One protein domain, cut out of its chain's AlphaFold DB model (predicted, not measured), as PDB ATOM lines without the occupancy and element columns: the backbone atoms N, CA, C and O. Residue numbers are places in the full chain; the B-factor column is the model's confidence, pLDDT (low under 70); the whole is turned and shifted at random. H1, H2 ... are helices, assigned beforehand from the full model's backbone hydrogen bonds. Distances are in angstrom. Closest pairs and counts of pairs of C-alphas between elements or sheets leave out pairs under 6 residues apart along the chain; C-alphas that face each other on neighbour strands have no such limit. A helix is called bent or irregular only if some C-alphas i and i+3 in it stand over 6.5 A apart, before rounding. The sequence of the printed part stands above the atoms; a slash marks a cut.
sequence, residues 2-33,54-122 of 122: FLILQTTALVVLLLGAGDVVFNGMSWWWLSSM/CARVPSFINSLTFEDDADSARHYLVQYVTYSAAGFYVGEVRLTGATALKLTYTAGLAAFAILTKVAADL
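What this domain is: This is residues 2 to 33 and 54 to 122 of the 122 residues of the protein "Hypothetical protein" of Pyrodinium bahamense (UniProt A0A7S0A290). Look for a long rod made of two separate parts: at one end H1 and H5 lie side by side, with short H2 folded back near H1, and at the other end H3 and H4 make a helical hairpin. Residues 84 to 96, with no named element, join the two parts. The 101 printed residues hold five named helices, H1 to H5 in chain order, and no named strand; the class is all helix. The whole is extended, with a radius of gyration of the C-alphas of 22.7 A and spans of 74 by 23 by 21 A.

How they stand to each other: Start with H1, residues 2 to 23, which touches H5, residues 97 to 120; their closest C-alphas, those of Ala 17 and Ile 114, are 6.2 A apart. They run the same way at a shallow tilt of 18 degrees. H2, residues 27 to 33, and H1 are near each other, with closest C-alphas at 8.3 A. Next, H3, residues 54 to 63, and H4, residues 71 to 83, form a hairpin and touch, closest at the C-alphas of Pro 58 and Val 78, 5.1 A. They run opposite ways at a shallow tilt of 10 degrees. H3 and H5 are apart. In H1, H2, H4 and H5 every O i to N i+4 pair is within hydrogen-bond range; in H3 4 of 6 are.

Where its parts are: Find C-alpha 2 at (-48.812, -16.513, -6.299); from there H1 runs 30.9 A. H2 spans 10.0 A, H3 15.2 A and H4 18.0 A. H3 is irregular, but only just: C-alphas 55 and 58 are 7.0 A apart. H5 runs 34.3 A to C-alpha 120 at (-26.830, -37.460, -18.652).

The domain as a whole: The farthest C-alphas, those of Asp 69 and Leu 122, are 74.0 A apart. Residues 34 to 53 are not printed; C-alphas 33 and 54 stand 31.5 A apart across the cut. The link from H4 to H5 is long. Mean pLDDT of the printed part is 75.4; 24 residues are under 70, among them 2 to 7, 16 to 21 and 66 to 70.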
ATOM      1  N   PHE A   2     -49.674 -15.340  -6.575       57.22
ATOM      2  CA  PHE A   2     -48.812 -16.513  -6.299       57.22
ATOM      3  C   PHE A   2     -48.409 -17.298  -7.554       57.22
ATOM      4  O   PHE A   2     -47.239 -17.616  -7.717       57.22
ATOM      5  N   LEU A   3     -49.350 -17.522  -8.479       59.69
ATOM      6  CA  LEU A   3     -49.055 -18.113  -9.789       59.69
ATOM      7  C   LEU A   3     -47.999 -17.310 -10.549       59.69
ATOM      8  O   LEU A   3     -47.085 -17.906 -11.088       59.69
ATOM      9  N   ILE A   4     -48.080 -15.977 -10.526       68.12
ATOM     10  CA  ILE A   4     -47.121 -15.100 -11.210       68.12
ATOM     11  C   ILE A   4     -45.736 -15.260 -10.586       68.12
ATOM     12  O   ILE A   4     -44.786 -15.509 -11.314       68.12
ATOM     13  N   LEU A   5     -45.631 -15.219  -9.253       65.69
ATOM     14  CA  LEU A   5     -44.367 -15.424  -8.539       65.69
ATOM     15  C   LEU A   5     -43.770 -16.814  -8.796       65.69
ATOM     16  O   LEU A   5     -42.571 -16.955  -9.019       65.69
ATOM     17  N   GLN A   6     -44.612 -17.845  -8.781       65.88
ATOM     18  CA  GLN A   6     -44.194 -19.212  -9.054       65.88
ATOM     19  C   GLN A   6     -43.750 -19.362 -10.513       65.88
ATOM     20  O   GLN A   6     -42.725 -19.984 -10.772       65.88
ATOM     21  N   THR A   7     -44.465 -18.753 -11.464       68.25
ATOM     22  CA  THR A   7     -44.093 -18.773 -12.884       68.25
ATOM     23  C   THR A   7     -42.841 -17.960 -13.163       68.25
ATOM     24  O   THR A   7     -42.022 -18.418 -13.942       68.25
ATOM     25  N   THR A   8     -42.625 -16.806 -12.525       72.06
ATOM     26  CA  THR A   8     -41.401 -16.020 -12.725       72.06
ATOM     27  C   THR A   8     -40.199 -16.713 -12.103       72.06
ATOM     28  O   THR A   8     -39.165 -16.797 -12.754       72.06
ATOM     29  N   ALA A   9     -40.338 -17.290 -10.905       68.88
ATOM     30  CA  ALA A   9     -39.290 -18.110 -10.301       68.88
ATOM     31  C   ALA A   9     -38.943 -19.320 -11.186       68.88
ATOM     32  O   ALA A   9     -37.771 -19.605 -11.415       68.88
ATOM     33  N   LEU A  10     -39.958 -19.991 -11.735       68.56
ATOM     34  CA  LEU A  10     -39.783 -21.125 -12.638       68.56
ATOM     35  C   LEU A  10     -39.150 -20.699 -13.971       68.56
ATOM     36  O   LEU A  10     -38.242 -21.370 -14.442       68.56
ATOM     37  N   VAL A  11     -39.565 -19.572 -14.553       74.62
ATOM     38  CA  VAL A  11     -38.988 -19.023 -15.790       74.62
ATOM     39  C   VAL A  11     -37.532 -18.617 -15.583       74.62
ATOM     40  O   VAL A  11     -36.704 -18.937 -16.426       74.62
ATOM     41  N   VAL A  12     -37.189 -17.983 -14.459       72.50
ATOM     42  CA  VAL A  12     -35.796 -17.645 -14.121       72.50
ATOM     43  C   VAL A  12     -34.956 -18.913 -13.947       72.50
ATOM     44  O   VAL A  12     -33.843 -18.978 -14.464       72.50
ATOM     45  N   LEU A  13     -35.499 -19.945 -13.293       70.25
ATOM     46  CA  LEU A  13     -34.827 -21.240 -13.159       70.25
ATOM     47  C   LEU A  13     -34.632 -21.938 -14.512       70.25
ATOM     48  O   LEU A  13     -33.553 -22.465 -14.762       70.25
ATOM     49  N   LEU A  14     -35.636 -21.924 -15.392       70.75
ATOM     50  CA  LEU A  14     -35.549 -22.519 -16.730       70.75
ATOM     51  C   LEU A  14     -34.618 -21.741 -17.664       70.75
ATOM     52  O   LEU A  14     -33.907 -22.356 -18.451       70.75
ATOM     53  N   LEU A  15     -34.602 -20.409 -17.585       71.06
ATOM     54  CA  LEU A  15     -33.669 -19.579 -18.349       71.06
ATOM     55  C   LEU A  15     -32.231 -19.825 -17.890       71.06
ATOM     56  O   LEU A  15     -31.366 -20.045 -18.729       71.06
ATOM     57  N   GLY A  16     -31.994 -19.885 -16.575       67.38
ATOM     58  CA  GLY A  16     -30.690 -20.264 -16.027       67.38
ATOM     59  C   GLY A  16     -30.279 -21.684 -16.429       67.38
ATOM     60  O   GLY A  16     -29.130 -21.911 -16.789       67.38
ATOM     61  N   ALA A  17     -31.219 -22.632 -16.440       65.19
ATOM     62  CA  ALA A  17     -30.989 -23.994 -16.917       65.19
ATOM     63  C   ALA A  17     -30.599 -24.046 -18.396       65.19
ATOM     64  O   ALA A  17     -29.650 -24.733 -18.763       65.19
ATOM     65  N   GLY A  18     -31.342 -23.328 -19.241       67.00
ATOM     66  CA  GLY A  18     -31.066 -23.246 -20.668       67.00
ATOM     67  C   GLY A  18     -29.676 -22.675 -20.918       67.00
ATOM     68  O   GLY A  18     -28.912 -23.245 -21.684       67.00
ATOM     69  N   ASP A  19     -29.309 -21.611 -20.209       69.19
ATOM     70  CA  ASP A  19     -28.005 -20.976 -20.394       69.19
ATOM     71  C   ASP A  19     -26.843 -21.878 -19.935       69.19
ATOM     72  O   ASP A  19     -25.812 -21.960 -20.605       69.19
ATOM     73  N   VAL A  20     -27.036 -22.658 -18.861       67.62
ATOM     74  CA  VAL A  20     -26.083 -23.699 -18.426       67.62
ATOM     75  C   VAL A  20     -25.873 -24.761 -19.504       67.62
ATOM     76  O   VAL A  20     -24.731 -25.122 -19.778       67.62
ATOM     77  N   VAL A  21     -26.963 -25.260 -20.094       67.94
ATOM     78  CA  VAL A  21     -26.938 -26.384 -21.042       67.94
ATOM     79  C   VAL A  21     -26.418 -25.958 -22.415       67.94
ATOM     80  O   VAL A  21     -25.649 -26.691 -23.029       67.94
ATOM     81  N   PHE A  22     -26.816 -24.782 -22.905       70.50
ATOM     82  CA  PHE A  22     -26.500 -24.351 -24.269       70.50
ATOM     83  C   PHE A  22     -25.180 -23.582 -24.392       70.50
ATOM     84  O   PHE A  22     -24.527 -23.703 -25.426       70.50
ATOM     85  N   ASN A  23     -24.776 -22.800 -23.382       71.00
ATOM     86  CA  ASN A  23     -23.662 -21.852 -23.526       71.00
ATOM     87  C   ASN A  23     -22.399 -22.195 -22.720       71.00
ATOM     88  O   ASN A  23     -21.391 -21.515 -22.899       71.00
ATOM     89  N   GLY A  24     -22.404 -23.230 -21.869       66.44
ATOM     90  CA  GLY A  24     -21.236 -23.576 -21.048       66.44
ATOM     91  C   GLY A  24     -20.887 -22.443 -20.075       66.44
ATOM     92  O   GLY A  24     -19.984 -21.639 -20.303       66.44
ATOM     93  N   MET A  25     -21.651 -22.344 -18.988       68.00
ATOM     94  CA  MET A  25     -21.659 -21.161 -18.125       68.00
ATOM     95  C   MET A  25     -20.353 -20.962 -17.334       68.00
ATOM     96  O   MET A  25     -19.831 -21.877 -16.699       68.00
ATOM     97  N   SER A  26     -19.844 -19.725 -17.320       75.44
ATOM     98  CA  SER A  26     -18.665 -19.341 -16.532       75.44
ATOM     99  C   SER A  26     -18.927 -19.461 -15.024       75.44
ATOM    100  O   SER A  26     -19.984 -19.070 -14.526       75.44
ATOM    101  N   TRP A  27     -17.931 -19.939 -14.272       69.94
ATOM    102  CA  TRP A  27     -18.007 -20.154 -12.818       69.94
ATOM    103  C   TRP A  27     -18.448 -18.909 -12.022       69.94
ATOM    104  O   TRP A  27     -19.148 -19.021 -11.015       69.94
ATOM    105  N   TRP A  28     -18.097 -17.709 -12.494       76.56
ATOM    106  CA  TRP A  28     -18.492 -16.437 -11.873       76.56
ATOM    107  C   TRP A  28     -19.996 -16.152 -11.974       76.56
ATOM    108  O   TRP A  28     -20.586 -15.581 -11.058       76.56
ATOM    109  N   TRP A  29     -20.633 -16.576 -13.065       74.81
ATOM    110  CA  TRP A  29     -22.078 -16.430 -13.249       74.81
ATOM    111  C   TRP A  29     -22.852 -17.437 -12.403       74.81
ATOM    112  O   TRP A  29     -23.849 -17.080 -11.775       74.81
ATOM    113  N   LEU A  30     -22.341 -18.669 -12.309       73.44
ATOM    114  CA  LEU A  30     -22.884 -19.695 -11.420       73.44
ATOM    115  C   LEU A  30     -22.873 -19.238  -9.957       73.44
ATOM    116  O   LEU A  30     -23.897 -19.332  -9.282       73.44
ATOM    117  N   SER A  31     -21.751 -18.696  -9.474       75.56
ATOM    118  CA  SER A  31     -21.663 -18.231  -8.085       75.56
ATOM    119  C   SER A  31     -22.634 -17.081  -7.804       75.56
ATOM    120  O   SER A  31     -23.318 -17.098  -6.781       75.56
ATOM    121  N   SER A  32     -22.769 -16.131  -8.736       81.31
ATOM    122  CA  SER A  32     -23.724 -15.028  -8.623       81.31
ATOM    123  C   SER A  32     -25.168 -15.532  -8.535       81.31
ATOM    124  O   SER A  32     -25.890 -15.156  -7.612       81.31
ATOM    125  N   MET A  33     -25.571 -16.454  -9.414       75.50
ATOM    126  CA  MET A  33     -26.924 -17.028  -9.414       75.50
ATOM    127  C   MET A  33     -27.231 -17.820  -8.141       75.50
ATOM    128  O   MET A  33     -28.332 -17.721  -7.591       75.50
ATOM    129  N   CYS A  54     -47.315 -12.556  13.069       84.19
ATOM    130  CA  CYS A  54     -48.431 -11.611  12.962       84.19
ATOM    131  C   CYS A  54     -49.803 -12.307  12.949       84.19
ATOM    132  O   CYS A  54     -50.770 -11.756  13.468       84.19
ATOM    133  N   ALA A  55     -49.907 -13.526  12.403       84.50
ATOM    134  CA  ALA A  55     -51.151 -14.299  12.407       84.50
ATOM    135  C   ALA A  55     -51.569 -14.776  13.810       84.50
ATOM    136  O   ALA A  55     -52.756 -14.980  14.050       84.50
ATOM    137  N   ARG A  56     -50.615 -14.943  14.736       85.62
ATOM    138  CA  ARG A  56     -50.859 -15.432  16.105       85.62
ATOM    139  C   ARG A  56     -51.113 -14.308  17.117       85.62
ATOM    140  O   ARG A  56     -51.605 -14.575  18.214       85.62
ATOM    141  N   VAL A  57     -50.822 -13.056  16.758       86.19
ATOM    142  CA  VAL A  57     -51.028 -11.883  17.630       86.19
ATOM    143  C   VAL A  57     -52.489 -11.731  18.091       86.19
ATOM    144  O   VAL A  57     -52.693 -11.567  19.293       86.19
ATOM    145  N   PRO A  58     -53.521 -11.852  17.228       84.44
ATOM    146  CA  PRO A  58     -54.917 -11.737  17.665       84.44
ATOM    147  C   PRO A  58     -55.307 -12.792  18.706       84.44
ATOM    148  O   PRO A  58     -55.942 -12.469  19.708       84.44
ATOM    149  N   SER A  59     -54.882 -14.047  18.509       84.81
ATOM    150  CA  SER A  59     -55.128 -15.128  19.469       84.81
ATOM    151  C   SER A  59     -54.402 -14.911  20.794       84.81
ATOM    152  O   SER A  59     -54.967 -15.207  21.843       84.81
ATOM    153  N   PHE A  60     -53.186 -14.355  20.759       85.81
ATOM    154  CA  PHE A  60     -52.443 -14.017  21.969       85.81
ATOM    155  C   PHE A  60     -53.164 -12.931  22.770       85.81
ATOM    156  O   PHE A  60     -53.438 -13.129  23.949       85.81
ATOM    157  N   ILE A  61     -53.565 -11.836  22.118       84.12
ATOM    158  CA  ILE A  61     -54.328 -10.754  22.756       84.12
ATOM    159  C   ILE A  61     -55.622 -11.294  23.371       84.12
ATOM    160  O   ILE A  61     -55.961 -10.934  24.492       84.12
ATOM    161  N   ASN A  62     -56.321 -12.192  22.673       82.50
ATOM    162  CA  ASN A  62     -57.561 -12.782  23.170       82.50
ATOM    163  C   ASN A  62     -57.364 -13.721  24.376       82.50
ATOM    164  O   ASN A  62     -58.310 -13.957  25.117       82.50
ATOM    165  N   SER A  63     -56.158 -14.261  24.568       84.00
ATOM    166  CA  SER A  63     -55.825 -15.123  25.711       84.00
ATOM    167  C   SER A  63     -55.433 -14.355  26.978       84.00
ATOM    168  O   SER A  63     -55.327 -14.959  28.043       84.00
ATOM    169  N   LEU A  64     -55.206 -13.041  26.877       82.25
ATOM    170  CA  LEU A  64     -54.853 -12.206  28.022       82.25
ATOM    171  C   LEU A  64     -56.111 -11.853  28.821       82.25
ATOM    172  O   LEU A  64     -57.012 -11.167  28.329       82.25
ATOM    173  N   THR A  65     -56.149 -12.303  30.072       72.12
ATOM    174  CA  THR A  65     -57.159 -11.900  31.050       72.12
ATOM    175  C   THR A  65     -56.691 -10.608  31.712       72.12
ATOM    176  O   THR A  65     -55.712 -10.611  32.455       72.12
ATOM    177  N   PHE A  66     -57.361  -9.497  31.419       69.81
ATOM    178  CA  PHE A  66     -57.172  -8.243  32.146       69.81
ATOM    179  C   PHE A  66     -58.256  -8.165  33.226       69.81
ATOM    180  O   PHE A  66     -59.397  -8.528  32.961       69.81
ATOM    181  N   GLU A  67     -57.897  -7.750  34.442       68.56
ATOM    182  CA  GLU A  67     -58.785  -7.745  35.624       68.56
ATOM    183  C   GLU A  67     -59.917  -6.698  35.571       68.56
ATOM    184  O   GLU A  67     -60.714  -6.620  36.499       68.56
ATOM    185  N   ASP A  68     -60.008  -5.913  34.497       65.12
ATOM    186  CA  ASP A  68     -60.958  -4.806  34.345       65.12
ATOM    187  C   ASP A  68     -61.857  -5.040  33.116       65.12
ATOM    188  O   ASP A  68     -61.435  -5.743  32.193       65.12
ATOM    189  N   ASP A  69     -63.060  -4.447  33.086       60.47
ATOM    190  CA  ASP A  69     -64.182  -4.613  32.117       60.47
ATOM    191  C   ASP A  69     -63.856  -4.243  30.634       60.47
ATOM    192  O   ASP A  69     -64.703  -3.860  29.820       60.47
ATOM    193  N   ALA A  70     -62.596  -4.368  30.228       63.19
ATOM    194  CA  ALA A  70     -62.033  -4.041  28.927       63.19
ATOM    195  C   ALA A  70     -62.343  -5.071  27.822       63.19
ATOM    196  O   ALA A  70     -61.698  -5.045  26.769       63.19
ATOM    197  N   ASP A  71     -63.334  -5.950  27.999       72.19
ATOM    198  CA  ASP A  71     -63.740  -6.935  26.984       72.19
ATOM    199  C   ASP A  71     -64.082  -6.258  25.642       72.19
ATOM    200  O   ASP A  71     -63.675  -6.724  24.575       72.19
ATOM    201  N   SER A  72     -64.728  -5.088  25.699       75.00
ATOM    202  CA  SER A  72     -65.067  -4.265  24.528       75.00
ATOM    203  C   SER A  72     -63.824  -3.726  23.808       75.00
ATOM    204  O   SER A  72     -63.715  -3.802  22.583       75.00
ATOM    205  N   ALA A  73     -62.860  -3.202  24.572       77.81
ATOM    206  CA  ALA A  73     -61.616  -2.656  24.036       77.81
ATOM    207  C   ALA A  73     -60.725  -3.767  23.458       77.81
ATOM    208  O   ALA A  73     -60.141  -3.591  22.389       77.81
ATOM    209  N   ARG A  74     -60.681  -4.939  24.107       76.75
ATOM    210  CA  ARG A  74     -59.982  -6.132  23.612       76.75
ATOM    211  C   ARG A  74     -60.581  -6.609  22.297       76.75
ATOM    212  O   ARG A  74     -59.834  -6.870  21.357       76.75
ATOM    213  N   HIS A  75     -61.910  -6.673  22.205       82.06
ATOM    214  CA  HIS A  75     -62.586  -7.070  20.974       82.06
ATOM    215  C   HIS A  75     -62.258  -6.112  19.822       82.06
ATOM    216  O   HIS A  75     -61.888  -6.569  18.743       82.06
ATOM    217  N   TYR A  76     -62.275  -4.798  20.075       83.69
ATOM    218  CA  TYR A  76     -61.878  -3.794  19.084       83.69
ATOM    219  C   TYR A  76     -60.418  -3.955  18.641       83.69
ATOM    220  O   TYR A  76     -60.121  -3.872  17.453       83.69
ATOM    221  N   LEU A  77     -59.499  -4.232  19.570       83.25
ATOM    222  CA  LEU A  77     -58.075  -4.407  19.270       83.25
ATOM    223  C   LEU A  77     -57.819  -5.680  18.450       83.25
ATOM    224  O   LEU A  77     -57.114  -5.643  17.442       83.25
ATOM    225  N   VAL A  78     -58.441  -6.800  18.826       85.06
ATOM    226  CA  VAL A  78     -58.400  -8.059  18.064       85.06
ATOM    227  C   VAL A  78     -58.981  -7.859  16.668       85.06
ATOM    228  O   VAL A  78     -58.395  -8.320  15.685       85.06
ATOM    229  N   GLN A  79     -60.099  -7.138  16.563       85.12
ATOM    230  CA  GLN A  79     -60.735  -6.818  15.295       85.12
ATOM    231  C   GLN A  79     -59.813  -5.941  14.440       85.12
ATOM    232  O   GLN A  79     -59.527  -6.290  13.298       85.12
ATOM    233  N   TYR A  80     -59.248  -4.879  15.010       85.06
ATOM    234  CA  TYR A  80     -58.297  -4.002  14.335       85.06
ATOM    235  C   TYR A  80     -57.079  -4.768  13.808       85.06
ATOM    236  O   TYR A  80     -56.757  -4.656  12.631       85.06
ATOM    237  N   VAL A  81     -56.434  -5.606  14.626       83.50
ATOM    238  CA  VAL A  81     -55.262  -6.385  14.187       83.50
ATOM    239  C   VAL A  81     -55.649  -7.394  13.103       83.50
ATOM    240  O   VAL A  81     -54.940  -7.520  12.107       83.50
ATOM    241  N   THR A  82     -56.794  -8.065  13.241       84.00
ATOM    242  CA  THR A  82     -57.286  -9.027  12.240       84.00
ATOM    243  C   THR A  82     -57.574  -8.351  10.897       84.00
ATOM    244  O   THR A  82     -57.134  -8.843   9.858       84.00
ATOM    245  N   TYR A  83     -58.253  -7.201  10.907       84.19
ATOM    246  CA  TYR A  83     -58.596  -6.448   9.696       84.19
ATOM    247  C   TYR A  83     -57.447  -5.594   9.152       84.19
ATOM    248  O   TYR A  83     -57.466  -5.246   7.975       84.19
ATOM    249  N   SER A  84     -56.414  -5.310   9.952       82.69
ATOM    250  CA  SER A  84     -55.200  -4.627   9.481       82.69
ATOM    251  C   SER A  84     -54.416  -5.449   8.457       82.69
ATOM    252  O   SER A  84     -53.509  -4.924   7.815       82.69
ATOM    253  N   ALA A  85     -54.741  -6.744   8.326       75.94
ATOM    254  CA  ALA A  85     -54.077  -7.679   7.433       75.94
ATOM    255  C   ALA A  85     -52.547  -7.694   7.625       75.94
ATOM    256  O   ALA A  85     -51.820  -7.929   6.670       75.94
ATOM    257  N   ALA A  86     -52.038  -7.472   8.843       77.44
ATOM    258  CA  ALA A  86     -50.601  -7.395   9.110       77.44
ATOM    259  C   ALA A  86     -49.840  -8.661   8.660       77.44
ATOM    260  O   ALA A  86     -50.175  -9.790   9.036       77.44
ATOM    261  N   GLY A  87     -48.802  -8.467   7.844       78.50
ATOM    262  CA  GLY A  87     -47.985  -9.535   7.275       78.50
ATOM    263  C   GLY A  87     -47.294  -9.111   5.982       78.50
ATOM    264  O   GLY A  87     -47.538  -8.023   5.464       78.50
ATOM    265  N   PHE A  88     -46.435  -9.977   5.450       81.06
ATOM    266  CA  PHE A  88     -45.821  -9.785   4.143       81.06
ATOM    267  C   PHE A  88     -46.698 -10.378   3.038       81.06
ATOM    268  O   PHE A  88     -47.180 -11.512   3.131       81.06
ATOM    269  N   TYR A  89     -46.864  -9.611   1.961       78.50
ATOM    270  CA  TYR A  89     -47.659  -9.982   0.794       78.50
ATOM    271  C   TYR A  89     -46.823  -9.883  -0.473       78.50
ATOM    272  O   TYR A  89     -46.012  -8.971  -0.630       78.50
ATOM    273  N   VAL A  90     -47.058 -10.810  -1.399       74.12
ATOM    274  CA  VAL A  90     -46.577 -10.700  -2.778       74.12
ATOM    275  C   VAL A  90     -47.786 -10.564  -3.695       74.12
ATOM    276  O   VAL A  90     -48.494 -11.534  -3.986       74.12
ATOM    277  N   GLY A  91     -48.042  -9.327  -4.124       73.88
ATOM    278  CA  GLY A  91     -49.332  -8.943  -4.695       73.88
ATOM    279  C   GLY A  91     -50.449  -9.188  -3.677       73.88
ATOM    280  O   GLY A  91     -50.318  -8.798  -2.528       73.88
ATOM    281  N   GLU A  92     -51.493  -9.914  -4.072       73.56
ATOM    282  CA  GLU A  92     -52.655 -10.216  -3.218       73.56
ATOM    283  C   GLU A  92     -52.492 -11.488  -2.363       73.56
ATOM    284  O   GLU A  92     -53.451 -11.968  -1.763       73.56
ATOM    285  N   VAL A  93     -51.306 -12.115  -2.347       72.00
ATOM    286  CA  VAL A  93     -51.106 -13.389  -1.636       72.00
ATOM    287  C   VAL A  93     -50.211 -13.207  -0.424       72.00
ATOM    288  O   VAL A  93     -49.058 -12.795  -0.540       72.00
ATOM    289  N   ARG A  94     -50.755 -13.578   0.738       78.31
ATOM    290  CA  ARG A  94     -50.053 -13.598   2.020       78.31
ATOM    291  C   ARG A  94     -48.971 -14.677   2.026       78.31
ATOM    292  O   ARG A  94     -49.256 -15.850   1.769       78.31
ATOM    293  N   LEU A  95     -47.742 -14.287   2.348       79.06
ATOM    294  CA  LEU A  95     -46.625 -15.214   2.498       79.06
ATOM    295  C   LEU A  95     -46.778 -15.998   3.800       79.06
ATOM    296  O   LEU A  95     -46.748 -15.441   4.886       79.06
ATOM    297  N   THR A  96     -46.933 -17.309   3.697       82.44
ATOM    298  CA  THR A  96     -46.968 -18.232   4.841       82.44
ATOM    299  C   THR A  96     -45.879 -19.288   4.703       82.44
ATOM    300  O   THR A  96     -45.412 -19.556   3.588       82.44
ATOM    301  N   GLY A  97     -45.500 -19.944   5.804       77.56
ATOM    302  CA  GLY A  97     -44.530 -21.044   5.769       77.56
ATOM    303  C   GLY A  97     -44.908 -22.128   4.751       77.56
ATOM    304  O   GLY A  97     -44.065 -22.580   3.981       77.56
ATOM    305  N   ALA A  98     -46.200 -22.448   4.631       79.38
ATOM    306  CA  ALA A  98     -46.705 -23.394   3.636       79.38
ATOM    307  C   ALA A  98     -46.464 -22.935   2.184       79.38
ATOM    308  O   ALA A  98     -46.130 -23.752   1.324       79.38
ATOM    309  N   THR A  99     -46.616 -21.639   1.889       76.06
ATOM    310  CA  THR A  99     -46.316 -21.098   0.549       76.06
ATOM    311  C   THR A  99     -44.818 -21.076   0.258       76.06
ATOM    312  O   THR A  99     -44.427 -21.407  -0.860       76.06
ATOM    313  N   ALA A 100     -43.983 -20.770   1.257       76.81
ATOM    314  CA  ALA A 100     -42.530 -20.810   1.122       76.81
ATOM    315  C   ALA A 100     -42.041 -22.239   0.832       76.81
ATOM    316  O   ALA A 100     -41.273 -22.444  -0.102       76.81
ATOM    317  N   LEU A 101     -42.562 -23.235   1.554       79.81
ATOM    318  CA  LEU A 101     -42.186 -24.645   1.409       79.81
ATOM    319  C   LEU A 101     -42.600 -25.226   0.047       79.81
ATOM    320  O   LEU A 101     -41.852 -25.973  -0.578       79.81
ATOM    321  N   LYS A 102     -43.773 -24.841  -0.470       80.44
ATOM    322  CA  LYS A 102     -44.180 -25.207  -1.836       80.44
ATOM    323  C   LYS A 102     -43.228 -24.625  -2.878       80.44
ATOM    324  O   LYS A 102     -42.837 -25.329  -3.805       80.44
ATOM    325  N   LEU A 103     -42.839 -23.361  -2.711       75.06
ATOM    326  CA  LEU A 103     -41.947 -22.673  -3.639       75.06
ATOM    327  C   LEU A 103     -40.547 -23.304  -3.621       75.06
ATOM    328  O   LEU A 103     -39.997 -23.599  -4.684       75.06
ATOM    329  N   THR A 104     -40.014 -23.622  -2.440       79.25
ATOM    330  CA  THR A 104     -38.721 -24.310  -2.314       79.25
ATOM    331  C   THR A 104     -38.744 -25.714  -2.891       79.25
ATOM    332  O   THR A 104     -37.807 -26.092  -3.587       79.25
ATOM    333  N   TYR A 105     -39.824 -26.468  -2.677       81.19
ATOM    334  CA  TYR A 105     -39.983 -27.797  -3.260       81.19
ATOM    335  C   TYR A 105     -39.982 -27.741  -4.792       81.19
ATOM    336  O   TYR A 105     -39.257 -28.494  -5.440       81.19
ATOM    337  N   THR A 106     -40.727 -26.799  -5.381       78.81
ATOM    338  CA  THR A 106     -40.737 -26.613  -6.840       78.81
ATOM    339  C   THR A 106     -39.380 -26.172  -7.387       78.81
ATOM    340  O   THR A 106     -38.955 -26.668  -8.428       78.81
ATOM    341  N   ALA A 107     -38.667 -25.297  -6.670       76.06
ATOM    342  CA  ALA A 107     -37.327 -24.862  -7.052       76.06
ATOM    343  C   ALA A 107     -36.302 -26.006  -6.962       76.06
ATOM    344  O   ALA A 107     -35.483 -26.171  -7.863       76.06
ATOM    345  N   GLY A 108     -36.379 -26.834  -5.916       79.56
ATOM    346  CA  GLY A 108     -35.523 -28.007  -5.740       79.56
ATOM    347  C   GLY A 108     -35.737 -29.064  -6.824       79.56
ATOM    348  O   GLY A 108     -34.766 -29.590  -7.359       79.56
ATOM    349  N   LEU A 109     -36.992 -29.323  -7.208       81.56
ATOM    350  CA  LEU A 109     -37.326 -30.205  -8.334       81.56
ATOM    351  C   LEU A 109     -36.713 -29.713  -9.648       81.56
ATOM    352  O   LEU A 109     -36.136 -30.506 -10.390       81.56
ATOM    353  N   ALA A 110     -36.805 -28.408  -9.918       75.56
ATOM    354  CA  ALA A 110     -36.192 -27.811 -11.098       75.56
ATOM    355  C   ALA A 110     -34.662 -27.959 -11.066       75.56
ATOM    356  O   ALA A 110     -34.082 -28.447 -12.030       75.56
ATOM    357  N   ALA A 111     -34.015 -27.627  -9.946       75.62
ATOM    358  CA  ALA A 111     -32.569 -27.788  -9.781       75.62
ATOM    359  C   ALA A 111     -32.112 -29.244  -9.985       75.62
ATOM    360  O   ALA A 111     -31.132 -29.500 -10.684       75.62
ATOM    361  N   PHE A 112     -32.849 -30.208  -9.428       81.94
ATOM    362  CA  PHE A 112     -32.563 -31.632  -9.589       81.94
ATOM    363  C   PHE A 112     -32.724 -32.102 -11.041       81.94
ATOM    364  O   PHE A 112     -31.877 -32.838 -11.550       81.94
ATOM    365  N   ALA A 113     -33.773 -31.653 -11.735       78.06
ATOM    366  CA  ALA A 113     -33.973 -31.962 -13.148       78.06
ATOM    367  C   ALA A 113     -32.811 -31.450 -14.017       78.06
ATOM    368  O   ALA A 113     -32.364 -32.157 -14.920       78.06
ATOM    369  N   ILE A 114     -32.280 -30.263 -13.705       72.31
ATOM    370  CA  ILE A 114     -31.118 -29.682 -14.394       72.31
ATOM    371  C   ILE A 114     -29.868 -30.521 -14.137       72.31
ATOM    372  O   ILE A 114     -29.200 -30.921 -15.084       72.31
ATOM    373  N   LEU A 115     -29.578 -30.839 -12.871       77.12
ATOM    374  CA  LEU A 115     -28.437 -31.684 -12.498       77.12
ATOM    375  C   LEU A 115     -28.485 -33.043 -13.200       77.12
ATOM    376  O   LEU A 115     -27.469 -33.512 -13.704       77.12
ATOM    377  N   THR A 116     -29.671 -33.649 -13.275       81.88
ATOM    378  CA  THR A 116     -29.873 -34.941 -13.945       81.88
ATOM    379  C   THR A 116     -29.621 -34.838 -15.448       81.88
ATOM    380  O   THR A 116     -29.025 -35.739 -16.025       81.88
ATOM    381  N   LYS A 117     -30.046 -33.740 -16.086       75.75
ATOM    382  CA  LYS A 117     -29.779 -33.486 -17.507       75.75
ATOM    383  C   LYS A 117     -28.292 -33.294 -17.784       75.75
ATOM    384  O   LYS A 117     -27.758 -33.987 -18.635       75.75
ATOM    385  N   VAL A 118     -27.625 -32.446 -17.004       73.19
ATOM    386  CA  VAL A 118     -26.179 -32.214 -17.134       73.19
ATOM    387  C   VAL A 118     -25.389 -33.505 -16.923       73.19
ATOM    388  O   VAL A 118     -24.451 -33.756 -17.661       73.19
ATOM    389  N   ALA A 119     -25.773 -34.340 -15.954       76.56
ATOM    390  CA  ALA A 119     -25.119 -35.626 -15.713       76.56
ATOM    391  C   ALA A 119     -25.392 -36.676 -16.804       76.56
ATOM    392  O   ALA A 119     -24.609 -37.608 -16.938       76.56
ATOM    393  N   ALA A 120     -26.501 -36.563 -17.544       77.62
ATOM    394  CA  ALA A 120     -26.830 -37.460 -18.652       77.62
ATOM    395  C   ALA A 120     -26.153 -37.059 -19.974       77.62
ATOM    396  O   ALA A 120     -25.971 -37.915 -20.833       77.62
ATOM    397  N   ASP A 121     -25.808 -35.777 -20.132       62.97
ATOM    398  CA  ASP A 121     -25.085 -35.244 -21.294       62.97
ATOM    399  C   ASP A 121     -23.544 -35.331 -21.136       62.97
ATOM    400  O   ASP A 121     -22.811 -34.897 -22.027       62.97
ATOM    401  N   LEU A 122     -23.059 -35.880 -20.014       54.09
ATOM    402  CA  LEU A 122     -21.643 -36.056 -19.649       54.09
ATOM    403  C   LEU A 122     -21.188 -37.503 -19.884       54.09
ATOM    404  O   LEU A 122     -20.050 -37.678 -20.377       54.09
TER     405      LEU A 122